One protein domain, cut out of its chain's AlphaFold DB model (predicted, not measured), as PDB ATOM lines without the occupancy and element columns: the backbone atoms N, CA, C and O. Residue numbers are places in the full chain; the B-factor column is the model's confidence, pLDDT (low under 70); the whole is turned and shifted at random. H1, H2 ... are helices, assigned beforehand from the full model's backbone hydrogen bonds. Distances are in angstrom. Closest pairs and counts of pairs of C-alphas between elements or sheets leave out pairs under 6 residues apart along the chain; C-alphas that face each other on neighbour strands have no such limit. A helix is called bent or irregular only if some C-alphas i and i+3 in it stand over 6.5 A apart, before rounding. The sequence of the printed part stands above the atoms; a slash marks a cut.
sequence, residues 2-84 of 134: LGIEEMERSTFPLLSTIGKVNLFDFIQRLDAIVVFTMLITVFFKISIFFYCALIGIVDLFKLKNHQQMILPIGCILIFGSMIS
ATOM      1  N   LEU A   2     -15.969 -17.888 -48.269       70.50
ATOM      2  CA  LEU A   2     -15.057 -18.546 -47.319       70.50
ATOM      3  C   LEU A   2     -15.820 -18.887 -46.030       70.50
ATOM      4  O   LEU A   2     -16.568 -18.048 -45.533       70.50
ATOM      5  N   GLY A   3     -15.650 -20.108 -45.519       79.19
ATOM      6  CA  GLY A   3     -16.149 -20.479 -44.193       79.19
ATOM      7  C   GLY A   3     -15.415 -19.709 -43.090       79.19
ATOM      8  O   GLY A   3     -14.301 -19.239 -43.306       79.19
ATOM      9  N   ILE A   4     -16.032 -19.587 -41.915       74.00
ATOM     10  CA  ILE A   4     -15.504 -18.796 -40.787       74.00
ATOM     11  C   ILE A   4     -14.130 -19.335 -40.342       74.00
ATOM     12  O   ILE A   4     -13.177 -18.573 -40.222       74.00
ATOM     13  N   GLU A   5     -13.988 -20.660 -40.241       77.06
ATOM     14  CA  GLU A   5     -12.718 -21.317 -39.885       77.06
ATOM     15  C   GLU A   5     -11.616 -21.107 -40.942       77.06
ATOM     16  O   GLU A   5     -10.439 -20.938 -40.628       77.06
ATOM     17  N   GLU A   6     -12.000 -21.071 -42.219       70.94
ATOM     18  CA  GLU A   6     -11.091 -20.844 -43.348       70.94
ATOM     19  C   GLU A   6     -10.654 -19.376 -43.448       70.94
ATOM     20  O   GLU A   6      -9.556 -19.073 -43.919       70.94
ATOM     21  N   MET A   7     -11.516 -18.452 -43.017       71.44
ATOM     22  CA  MET A   7     -11.215 -17.027 -42.935       71.44
ATOM     23  C   MET A   7     -10.186 -16.747 -41.839       71.44
ATOM     24  O   MET A   7      -9.232 -16.015 -42.096       71.44
ATOM     25  N   GLU A   8     -10.351 -17.341 -40.655       73.81
ATOM     26  CA  GLU A   8      -9.426 -17.162 -39.526       73.81
ATOM     27  C   GLU A   8      -8.033 -17.735 -39.808       73.81
ATOM     28  O   GLU A   8      -7.028 -17.186 -39.359       73.81
ATOM     29  N   ARG A   9      -7.953 -18.815 -40.593       73.94
ATOM     30  CA  ARG A   9      -6.679 -19.453 -40.959       73.94
ATOM     31  C   ARG A   9      -5.999 -18.834 -42.176       73.94
ATOM     32  O   ARG A   9      -4.825 -19.113 -42.418       73.94
ATOM     33  N   SER A  10      -6.700 -18.013 -42.959       71.12
ATOM     34  CA  SER A  10      -6.106 -17.385 -44.137       71.12
ATOM     35  C   SER A  10      -5.286 -16.153 -43.759       71.12
ATOM     36  O   SER A  10      -5.752 -15.237 -43.086       71.12
ATOM     37  N   THR A  11      -4.060 -16.078 -44.276       73.62
ATOM     38  CA  THR A  11      -3.195 -14.903 -44.113       73.62
ATOM     39  C   THR A  11      -3.789 -13.646 -44.751       73.62
ATOM     40  O   THR A  11      -3.601 -12.549 -44.219       73.62
ATOM     41  N   PHE A  12      -4.503 -13.815 -45.870       75.75
ATOM     42  CA  PHE A  12      -5.148 -12.758 -46.647       75.75
ATOM     43  C   PHE A  12      -6.520 -13.255 -47.135       75.75
ATOM     44  O   PHE A  12      -6.670 -13.616 -48.306       75.75
ATOM     45  N   PRO A  13      -7.544 -13.277 -46.264       72.38
ATOM     46  CA  PRO A  13      -8.839 -13.895 -46.566       72.38
ATOM     47  C   PRO A  13      -9.539 -13.248 -47.765       72.38
ATOM     48  O   PRO A  13     -10.234 -13.924 -48.521       72.38
ATOM     49  N   LEU A  14      -9.307 -11.955 -48.004       78.19
ATOM     50  CA  LEU A  14      -9.836 -11.240 -49.167       78.19
ATOM     51  C   LEU A  14      -9.245 -11.789 -50.479       78.19
ATOM     52  O   LEU A  14      -9.990 -12.079 -51.413       78.19
ATOM     53  N   LEU A  15      -7.932 -12.038 -50.511       76.56
ATOM     54  CA  LEU A  15      -7.242 -12.645 -51.651       76.56
ATOM     55  C   LEU A  15      -7.675 -14.105 -51.850       76.56
ATOM     56  O   LEU A  15      -8.034 -14.505 -52.953       76.56
ATOM     57  N   SER A  16      -7.739 -14.887 -50.765       74.94
ATOM     58  CA  SER A  16      -8.188 -16.285 -50.810       74.94
ATOM     59  C   SER A  16      -9.647 -16.436 -51.236       74.94
ATOM     60  O   SER A  16     -10.001 -17.440 -51.849       74.94
ATOM     61  N   THR A  17     -10.506 -15.463 -50.918       75.94
ATOM     62  CA  THR A  17     -11.895 -15.459 -51.394       75.94
ATOM     63  C   THR A  17     -11.915 -15.253 -52.897       75.94
ATOM     64  O   THR A  17     -12.532 -16.044 -53.597       75.94
ATOM     65  N   ILE A  18     -11.210 -14.237 -53.399       74.50
ATOM     66  CA  ILE A  18     -11.227 -13.880 -54.822       74.50
ATOM     67  C   ILE A  18     -10.567 -14.968 -55.676       74.50
ATOM     68  O   ILE A  18     -11.105 -15.313 -56.722       74.50
ATOM     69  N   GLY A  19      -9.500 -15.608 -55.191       68.75
ATOM     70  CA  GLY A  19      -8.901 -16.774 -55.852       68.75
ATOM     71  C   GLY A  19      -9.802 -18.022 -55.886       68.75
ATOM     72  O   GLY A  19      -9.645 -18.862 -56.765       68.75
ATOM     73  N   LYS A  20     -10.772 -18.151 -54.965       69.81
ATOM     74  CA  LYS A  20     -11.783 -19.233 -54.970       69.81
ATOM     75  C   LYS A  20     -12.991 -18.917 -55.869       69.81
ATOM     76  O   LYS A  20     -13.794 -19.807 -56.148       69.81
ATOM     77  N   VAL A  21     -13.148 -17.669 -56.311       67.81
ATOM     78  CA  VAL A  21     -14.267 -17.208 -57.145       67.81
ATOM     79  C   VAL A  21     -13.958 -17.526 -58.615       67.81
ATOM     80  O   VAL A  21     -13.519 -16.680 -59.385       67.81
ATOM     81  N   ASN A  22     -14.207 -18.773 -59.016       58.78
ATOM     82  CA  ASN A  22     -14.216 -19.199 -60.420       58.78
ATOM     83  C   ASN A  22     -15.650 -19.109 -60.962       58.78
ATOM     84  O   ASN A  22     -16.372 -20.101 -60.949       58.78
ATOM     85  N   LEU A  23     -16.102 -17.914 -61.370       58.28
ATOM     86  CA  LEU A  23     -17.467 -17.754 -61.905       58.28
ATOM     87  C   LEU A  23     -17.588 -18.148 -63.387       58.28
ATOM     88  O   LEU A  23     -18.611 -18.698 -63.765       58.28
ATOM     89  N   PHE A  24     -16.565 -17.886 -64.205       52.78
ATOM     90  CA  PHE A  24     -16.451 -18.250 -65.627       52.78
ATOM     91  C   PHE A  24     -14.952 -18.236 -65.981       52.78
ATOM     92  O   PHE A  24     -14.223 -17.446 -65.379       52.78
ATOM     93  N   ASP A  25     -14.479 -19.027 -66.953       57.34
ATOM     94  CA  ASP A  25     -13.058 -19.144 -67.377       57.34
ATOM     95  C   ASP A  25     -12.342 -17.804 -67.708       57.34
ATOM     96  O   ASP A  25     -11.133 -17.759 -67.919       57.34
ATOM     97  N   PHE A  26     -13.065 -16.680 -67.722       52.69
ATOM     98  CA  PHE A  26     -12.563 -15.317 -67.920       52.69
ATOM     99  C   PHE A  26     -12.176 -14.579 -66.616       52.69
ATOM    100  O   PHE A  26     -11.376 -13.644 -66.633       52.69
ATOM    101  N   ILE A  27     -12.723 -14.986 -65.464       56.62
ATOM    102  CA  ILE A  27     -12.598 -14.290 -64.165       56.62
ATOM    103  C   ILE A  27     -11.389 -14.775 -63.332       56.62
ATOM    104  O   ILE A  27     -11.051 -14.177 -62.314       56.62
ATOM    105  N   GLN A  28     -10.633 -15.771 -63.804       56.56
ATOM    106  CA  GLN A  28      -9.419 -16.274 -63.134       56.56
ATOM    107  C   GLN A  28      -8.309 -15.221 -62.932       56.56
ATOM    108  O   GLN A  28      -7.432 -15.401 -62.092       56.56
ATOM    109  N   ARG A  29      -8.332 -14.101 -63.668       65.62
ATOM    110  CA  ARG A  29      -7.310 -13.038 -63.584       65.62
ATOM    111  C   ARG A  29      -7.665 -11.870 -62.656       65.62
ATOM    112  O   ARG A  29      -6.914 -10.895 -62.619       65.62
ATOM    113  N   LEU A  30      -8.769 -11.938 -61.905       71.31
ATOM    114  CA  LEU A  30      -9.122 -10.885 -60.938       71.31
ATOM    115  C   LEU A  30      -8.104 -10.744 -59.801       71.31
ATOM    116  O   LEU A  30      -7.944  -9.646 -59.270       71.31
ATOM    117  N   ASP A  31      -7.382 -11.818 -59.478       75.75
ATOM    118  CA  ASP A  31      -6.315 -11.822 -58.474       75.75
ATOM    119  C   ASP A  31      -5.283 -10.705 -58.730       75.75
ATOM    120  O   ASP A  31      -4.999  -9.880 -57.859       75.75
ATOM    121  N   ALA A  32      -4.836 -10.559 -59.983       80.88
ATOM    122  CA  ALA A  32      -3.878  -9.525 -60.366       80.88
ATOM    123  C   ALA A  32      -4.394  -8.105 -60.072       80.88
ATOM    124  O   ALA A  32      -3.662  -7.288 -59.519       80.88
ATOM    125  N   ILE A  33      -5.656  -7.803 -60.396       83.69
ATOM    126  CA  ILE A  33      -6.256  -6.471 -60.185       83.69
ATOM    127  C   ILE A  33      -6.307  -6.123 -58.690       83.69
ATOM    128  O   ILE A  33      -6.046  -4.981 -58.300       83.69
ATOM    129  N   VAL A  34      -6.607  -7.107 -57.844       83.44
ATOM    130  CA  VAL A  34      -6.662  -6.941 -56.386       83.44
ATOM    131  C   VAL A  34      -5.274  -6.677 -55.824       83.44
ATOM    132  O   VAL A  34      -5.105  -5.728 -55.058       83.44
ATOM    133  N   VAL A  35      -4.271  -7.452 -56.248       85.31
ATOM    134  CA  VAL A  35      -2.874  -7.241 -55.846       85.31
ATOM    135  C   VAL A  35      -2.386  -5.858 -56.282       85.31
ATOM    136  O   VAL A  35      -1.813  -5.134 -55.471       85.31
ATOM    137  N   PHE A  36      -2.678  -5.433 -57.517       87.44
ATOM    138  CA  PHE A  36      -2.351  -4.082 -57.988       87.44
ATOM    139  C   PHE A  36      -3.008  -2.994 -57.132       87.44
ATOM    140  O   PHE A  36      -2.347  -2.039 -56.724       87.44
ATOM    141  N   THR A  37      -4.289  -3.153 -56.802       88.19
ATOM    142  CA  THR A  37      -5.015  -2.192 -55.960       88.19
ATOM    143  C   THR A  37      -4.444  -2.148 -54.538       88.19
ATOM    144  O   THR A  37      -4.280  -1.066 -53.966       88.19
ATOM    145  N   MET A  38      -4.080  -3.303 -53.968       87.69
ATOM    146  CA  MET A  38      -3.408  -3.386 -52.668       87.69
ATOM    147  C   MET A  38      -2.042  -2.700 -52.690       87.69
ATOM    148  O   MET A  38      -1.749  -1.931 -51.779       87.69
ATOM    149  N   LEU A  39      -1.236  -2.913 -53.734       90.56
ATOM    150  CA  LEU A  39       0.067  -2.260 -53.890       90.56
ATOM    151  C   LEU A  39      -0.067  -0.737 -53.924       90.56
ATOM    152  O   LEU A  39       0.626  -0.046 -53.180       90.56
ATOM    153  N   ILE A  40      -0.997  -0.216 -54.728       92.88
ATOM    154  CA  ILE A  40      -1.268   1.226 -54.810       92.88
ATOM    155  C   ILE A  40      -1.696   1.764 -53.438       92.88
ATOM    156  O   ILE A  40      -1.174   2.775 -52.968       92.88
ATOM    157  N   THR A  41      -2.598   1.060 -52.752       91.88
ATOM    158  CA  THR A  41      -3.094   1.466 -51.429       91.88
ATOM    159  C   THR A  41      -1.976   1.496 -50.387       91.88
ATOM    160  O   THR A  41      -1.858   2.458 -49.628       91.88
ATOM    161  N   VAL A  42      -1.134   0.461 -50.348       89.38
ATOM    162  CA  VAL A  42       0.000   0.379 -49.419       89.38
ATOM    163  C   VAL A  42       1.026   1.468 -49.724       89.38
ATOM    164  O   VAL A  42       1.508   2.109 -48.792       89.38
ATOM    165  N   PHE A  43       1.302   1.735 -51.002       90.12
ATOM    166  CA  PHE A  43       2.196   2.813 -51.417       90.12
ATOM    167  C   PHE A  43       1.727   4.169 -50.879       90.12
ATOM    168  O   PHE A  43       2.461   4.815 -50.132       90.12
ATOM    169  N   PHE A  44       0.479   4.559 -51.159       94.31
ATOM    170  CA  PHE A  44      -0.068   5.824 -50.659       94.31
ATOM    171  C   PHE A  44      -0.084   5.883 -49.131       94.31
ATOM    172  O   PHE A  44       0.273   6.908 -48.550       94.31
ATOM    173  N   LYS A  45      -0.447   4.781 -48.468       88.69
ATOM    174  CA  LYS A  45      -0.465   4.699 -47.004       88.69
ATOM    175  C   LYS A  45       0.919   4.971 -46.406       88.69
ATOM    176  O   LYS A  45       1.030   5.772 -45.479       88.69
ATOM    177  N   ILE A  46       1.968   4.354 -46.952       88.94
ATOM    178  CA  ILE A  46       3.348   4.569 -46.497       88.94
ATOM    179  C   ILE A  46       3.792   6.007 -46.782       88.94
ATOM    180  O   ILE A  46       4.365   6.644 -45.899       88.94
ATOM    181  N   SER A  47       3.491   6.550 -47.966       90.06
ATOM    182  CA  SER A  47       3.834   7.937 -48.310       90.06
ATOM    183  C   SER A  47       3.206   8.946 -47.348       90.06
ATOM    184  O   SER A  47       3.888   9.859 -46.888       90.06
ATOM    185  N   ILE A  48       1.930   8.762 -47.000       91.88
ATOM    186  CA  ILE A  48       1.225   9.633 -46.052       91.88
ATOM    187  C   ILE A  48       1.856   9.529 -44.662       91.88
ATOM    188  O   ILE A  48       2.145  10.552 -44.046       91.88
ATOM    189  N   PHE A  49       2.130   8.317 -44.171       88.19
ATOM    190  CA  PHE A  49       2.756   8.136 -42.859       88.19
ATOM    191  C   PHE A  49       4.160   8.728 -42.782       88.19
ATOM    192  O   PHE A  49       4.492   9.376 -41.791       88.19
ATOM    193  N   PHE A  50       4.961   8.567 -43.834       87.56
ATOM    194  CA  PHE A  50       6.276   9.190 -43.914       87.56
ATOM    195  C   PHE A  50       6.182  10.718 -43.867       87.56
ATOM    196  O   PHE A  50       6.914  11.359 -43.114       87.56
ATOM    197  N   TYR A  51       5.243  11.299 -44.615       88.81
ATOM    198  CA  TYR A  51       5.025  12.742 -44.625       88.81
ATOM    199  C   TYR A  51       4.551  13.273 -43.264       88.81
ATOM    200  O   TYR A  51       5.084  14.266 -42.767       88.81
ATOM    201  N   CYS A  52       3.612  12.582 -42.613       87.69
ATOM    202  CA  CYS A  52       3.157  12.934 -41.270       87.69
ATOM    203  C   CYS A  52       4.280  12.830 -40.230       87.69
ATOM    204  O   CYS A  52       4.380  13.697 -39.366       87.69
ATOM    205  N   ALA A  53       5.140  11.810 -40.313       86.31
ATOM    206  CA  ALA A  53       6.297  11.677 -39.430       86.31
ATOM    207  C   ALA A  53       7.304  12.822 -39.634       86.31
ATOM    208  O   ALA A  53       7.805  13.380 -38.658       86.31
ATOM    209  N   LEU A  54       7.549  13.212 -40.889       87.38
ATOM    210  CA  LEU A  54       8.392  14.353 -41.249       87.38
ATOM    211  C   LEU A  54       7.894  15.655 -40.625       87.38
ATOM    212  O   LEU A  54       8.644  16.300 -39.892       87.38
ATOM    213  N   ILE A  55       6.630  16.011 -40.862       86.12
ATOM    214  CA  ILE A  55       6.038  17.221 -40.281       86.12
ATOM    215  C   ILE A  55       6.017  17.128 -38.758       86.12
ATOM    216  O   ILE A  55       6.409  18.079 -38.093       86.12
ATOM    217  N   GLY A  56       5.627  15.981 -38.196       84.62
ATOM    218  CA  GLY A  56       5.563  15.787 -36.749       84.62
ATOM    219  C   GLY A  56       6.905  16.040 -36.061       84.62
ATOM    220  O   GLY A  56       6.952  16.707 -35.032       84.62
ATOM    221  N   ILE A  57       8.009  15.572 -36.648       84.38
ATOM    222  CA  ILE A  57       9.363  15.822 -36.132       84.38
ATOM    223  C   ILE A  57       9.756  17.288 -36.331       84.38
ATOM    224  O   ILE A  57      10.265  17.923 -35.407       84.38
ATOM    225  N   VAL A  58       9.506  17.851 -37.512       85.62
ATOM    226  CA  VAL A  58       9.830  19.251 -37.815       85.62
ATOM    227  C   VAL A  58       9.103  20.211 -36.867       85.62
ATOM    228  O   VAL A  58       9.743  21.113 -36.324       85.62
ATOM    229  N   ASP A  59       7.819  19.978 -36.594       83.25
ATOM    230  CA  ASP A  59       7.002  20.784 -35.684       83.25
ATOM    231  C   ASP A  59       7.398  20.579 -34.217       83.25
ATOM    232  O   ASP A  59       7.506  21.552 -33.464       83.25
ATOM    233  N   LEU A  60       7.672  19.335 -33.802       82.94
ATOM    234  CA  LEU A  60       8.064  19.022 -32.425       82.94
ATOM    235  C   LEU A  60       9.407  19.663 -32.053       82.94
ATOM    236  O   LEU A  60       9.553  20.206 -30.957       82.94
ATOM    237  N   PHE A  61      10.372  19.643 -32.974       82.12
ATOM    238  CA  PHE A  61      11.708  20.209 -32.770       82.12
ATOM    239  C   PHE A  61      11.858  21.641 -33.312       82.12
ATOM    240  O   PHE A  61      12.939  22.221 -33.205       82.12
ATOM    241  N   LYS A  62      10.787  22.235 -33.862       78.94
ATOM    242  CA  LYS A  62      10.765  23.577 -34.483       78.94
ATOM    243  C   LYS A  62      11.906  23.794 -35.485       78.94
ATOM    244  O   LYS A  62      12.551  24.847 -35.509       78.94
ATOM    245  N   LEU A  63      12.186  22.782 -36.298       77.75
ATOM    246  CA  LEU A  63      13.275  22.823 -37.267       77.75
ATOM    247  C   LEU A  63      12.857  23.680 -38.465       77.75
ATOM    248  O   LEU A  63      11.811  23.471 -39.063       77.75
ATOM    249  N   LYS A  64      13.688  24.649 -38.858       69.12
ATOM    250  CA  LYS A  64      13.377  25.518 -40.009       69.12
ATOM    251  C   LYS A  64      13.485  24.802 -41.358       69.12
ATOM    252  O   LYS A  64      12.958  25.300 -42.345       69.12
ATOM    253  N   ASN A  65      14.187  23.668 -41.410       73.25
ATOM    254  CA  ASN A  65      14.593  23.040 -42.662       73.25
ATOM    255  C   ASN A  65      13.996  21.637 -42.817       73.25
ATOM    256  O   ASN A  65      14.571  20.640 -42.381       73.25
ATOM    257  N   HIS A  66      12.843  21.563 -43.483       70.06
ATOM    258  CA  HIS A  66      12.131  20.309 -43.739       70.06
ATOM    259  C   HIS A  66      12.945  19.342 -44.619       70.06
ATOM    260  O   HIS A  66      12.939  18.138 -44.393       70.06
ATOM    261  N   GLN A  67      13.701  19.862 -45.597       72.38
ATOM    262  CA  GLN A  67      14.445  19.041 -46.563       72.38
ATOM    263  C   GLN A  67      15.600  18.245 -45.939       72.38
ATOM    264  O   GLN A  67      15.853  17.117 -46.350       72.38
ATOM    265  N   GLN A  68      16.271  18.784 -44.916       75.81
ATOM    266  CA  GLN A  68      17.397  18.098 -44.263       75.81
ATOM    267  C   GLN A  68      16.947  16.921 -43.385       75.81
ATOM    268  O   GLN A  68      17.735  16.014 -43.143       75.81
ATOM    269  N   MET A  69      15.684  16.905 -42.946       76.56
ATOM    270  CA  MET A  69      15.107  15.827 -42.132       76.56
ATOM    271  C   MET A  69      14.578  14.650 -42.965       76.56
ATOM    272  O   MET A  69      14.372  13.565 -42.426       76.56
ATOM    273  N   ILE A  70      14.419  14.816 -44.282       81.19
ATOM    274  CA  ILE A  70      13.962  13.737 -45.175       81.19
ATOM    275  C   ILE A  70      14.964  12.579 -45.170       81.19
ATOM    276  O   ILE A  70      14.572  11.417 -45.088       81.19
ATOM    277  N   LEU A  71      16.258  12.904 -45.207       81.12
ATOM    278  CA  LEU A  71      17.345  11.931 -45.257       81.12
ATOM    279  C   LEU A  71      17.425  11.048 -43.993       81.12
ATOM    280  O   LEU A  71      17.362   9.828 -44.137       81.12
ATOM    281  N   PRO A  72      17.488  11.596 -42.760       82.69
ATOM    282  CA  PRO A  72      17.536  10.772 -41.553       82.69
ATOM    283  C   PRO A  72      16.265   9.941 -41.351       82.69
ATOM    284  O   PRO A  72      16.365   8.772 -40.991       82.69
ATOM    285  N   ILE A  73      15.075  10.488 -41.620       82.94
ATOM    286  CA  ILE A  73      13.816   9.741 -41.444       82.94
ATOM    287  C   ILE A  73      13.705   8.624 -42.492       82.94
ATOM    288  O   ILE A  73      13.291   7.512 -42.165       82.94
ATOM    289  N   GLY A  74      14.135   8.882 -43.731       82.50
ATOM    290  CA  GLY A  74      14.228   7.864 -44.776       82.50
ATOM    291  C   GLY A  74      15.199   6.740 -44.403       82.50
ATOM    292  O   GLY A  74      14.855   5.568 -44.537       82.50
ATOM    293  N   CYS A  75      16.371   7.076 -43.851       83.75
ATOM    294  CA  CYS A  75      17.311   6.086 -43.324       83.75
ATOM    295  C   CYS A  75      16.667   5.225 -42.232       83.75
ATOM    296  O   CYS A  75      16.732   4.002 -42.315       83.75
ATOM    297  N   ILE A  76      16.009   5.837 -41.240       84.56
ATOM    298  CA  ILE A  76      15.344   5.103 -40.151       84.56
ATOM    299  C   ILE A  76      14.287   4.139 -40.700       84.56
ATOM    300  O   ILE A  76      14.212   3.004 -40.235       84.56
ATOM    301  N   LEU A  77      13.509   4.546 -41.708       83.62
ATOM    302  CA  LEU A  77      12.538   3.660 -42.353       83.62
ATOM    303  C   LEU A  77      13.199   2.457 -43.035       83.62
ATOM    304  O   LEU A  77      12.729   1.332 -42.866       83.62
ATOM    305  N   ILE A  78      14.288   2.673 -43.779       83.31
ATOM    306  CA  ILE A  78      15.012   1.595 -44.467       83.31
ATOM    307  C   ILE A  78      15.603   0.618 -43.448       83.31
ATOM    308  O   ILE A  78      15.397  -0.589 -43.565       83.31
ATOM    309  N   PHE A  79      16.274   1.125 -42.412       82.81
ATOM    310  CA  PHE A  79      16.816   0.285 -41.342       82.81
ATOM    311  C   PHE A  79      15.712  -0.454 -40.582       82.81
ATOM    312  O   PHE A  79      15.854  -1.640 -40.294       82.81
ATOM    313  N   GLY A  80      14.583   0.208 -40.319       76.44
ATOM    314  CA  GLY A  80      13.409  -0.401 -39.700       76.44
ATOM    315  C   GLY A  80      12.839  -1.560 -40.520       76.44
ATOM    316  O   GLY A  80      12.453  -2.580 -39.954       76.44
ATOM    317  N   SER A  81      12.858  -1.457 -41.852       77.12
ATOM    318  CA  SER A  81      12.417  -2.539 -42.739       77.12
ATOM    319  C   SER A  81      13.296  -3.791 -42.653       77.12
ATOM    320  O   SER A  81      12.807  -4.879 -42.945       77.12
ATOM    321  N   MET A  82      14.567  -3.670 -42.261       76.06
ATOM    322  CA  MET A  82      15.494  -4.808 -42.175       76.06
ATOM    323  C   MET A  82      15.362  -5.600 -40.864       76.06
ATOM    324  O   MET A  82      15.937  -6.677 -40.741       76.06
ATOM    325  N   ILE A  83      14.598  -5.099 -39.886       71.19
ATOM    326  CA  ILE A  83      14.441  -5.726 -38.560       71.19
ATOM    327  C   ILE A  83      13.603  -7.013 -38.616       71.19
ATOM    328  O   ILE A  83      13.694  -7.855 -37.722       71.19
ATOM    329  N   SER A  84      12.787  -7.189 -39.656       62.03
ATOM    330  CA  SER A  84      11.898  -8.340 -39.790       62.03
ATOM    331  C   SER A  84      12.329  -9.200 -40.973       62.03
ATOM    332  O   SER A  84      12.049  -8.879 -42.122       62.03
TER     333      SER A  84
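This is residues 2 to 84 of the 134 residues of the protein "Spore germination protein" of Bacillus sp. YR335 (UniProt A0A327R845). One long helix, H3, makes the length of a rod; H2 folds back along its first end, with H1 beyond, and H4 folds back slantwise from its last. Between them residues 36 to 49 of H3 stand free. The printed part has 83 residues with four named helices, H1 to H4 in order, all helix; it is extended, radius of gyration of the C-alphas 19.6 A, spanning 59 by 27 by 21 A.

H1, residues 4 to 9, is close to but not clearly touching H2, residues 13 to 20; their closest C-alphas, Met 7 and Pro 13, are 5.4 A apart. H2 and H3, residues 27 to 60, form a helical hairpin at a shallow tilt of 18 degrees, opposite ways; their closest C-alphas, Gly 19 and Asp 31, are 6.2 A apart. H4, residues 66 to 81, touches H3 at a steep tilt of 51 degrees, opposite ways, the closest C-alphas being Val 58 and His 66, 6.4 A. In H1 and H2 every O i to N i+4 pair is within hydrogen-bond range; H3 has 27 of 30, H4 9 of 12.

H1 begins at C-alpha 4, (-15.504, -18.796, -40.787). H3 is 50.4 A long and irregular, C-alphas 28 and 31 being 7.2 A apart. H4, 22.9 A, ends at C-alpha 81, (12.417, -2.539, -42.739).

The C-alphas farthest apart, Asp 25 and Lys 62, are 58.9 A apart. The printed part has no cut and no long link. Model confidence is under 70 at residues 19 to 29, 64 and 84.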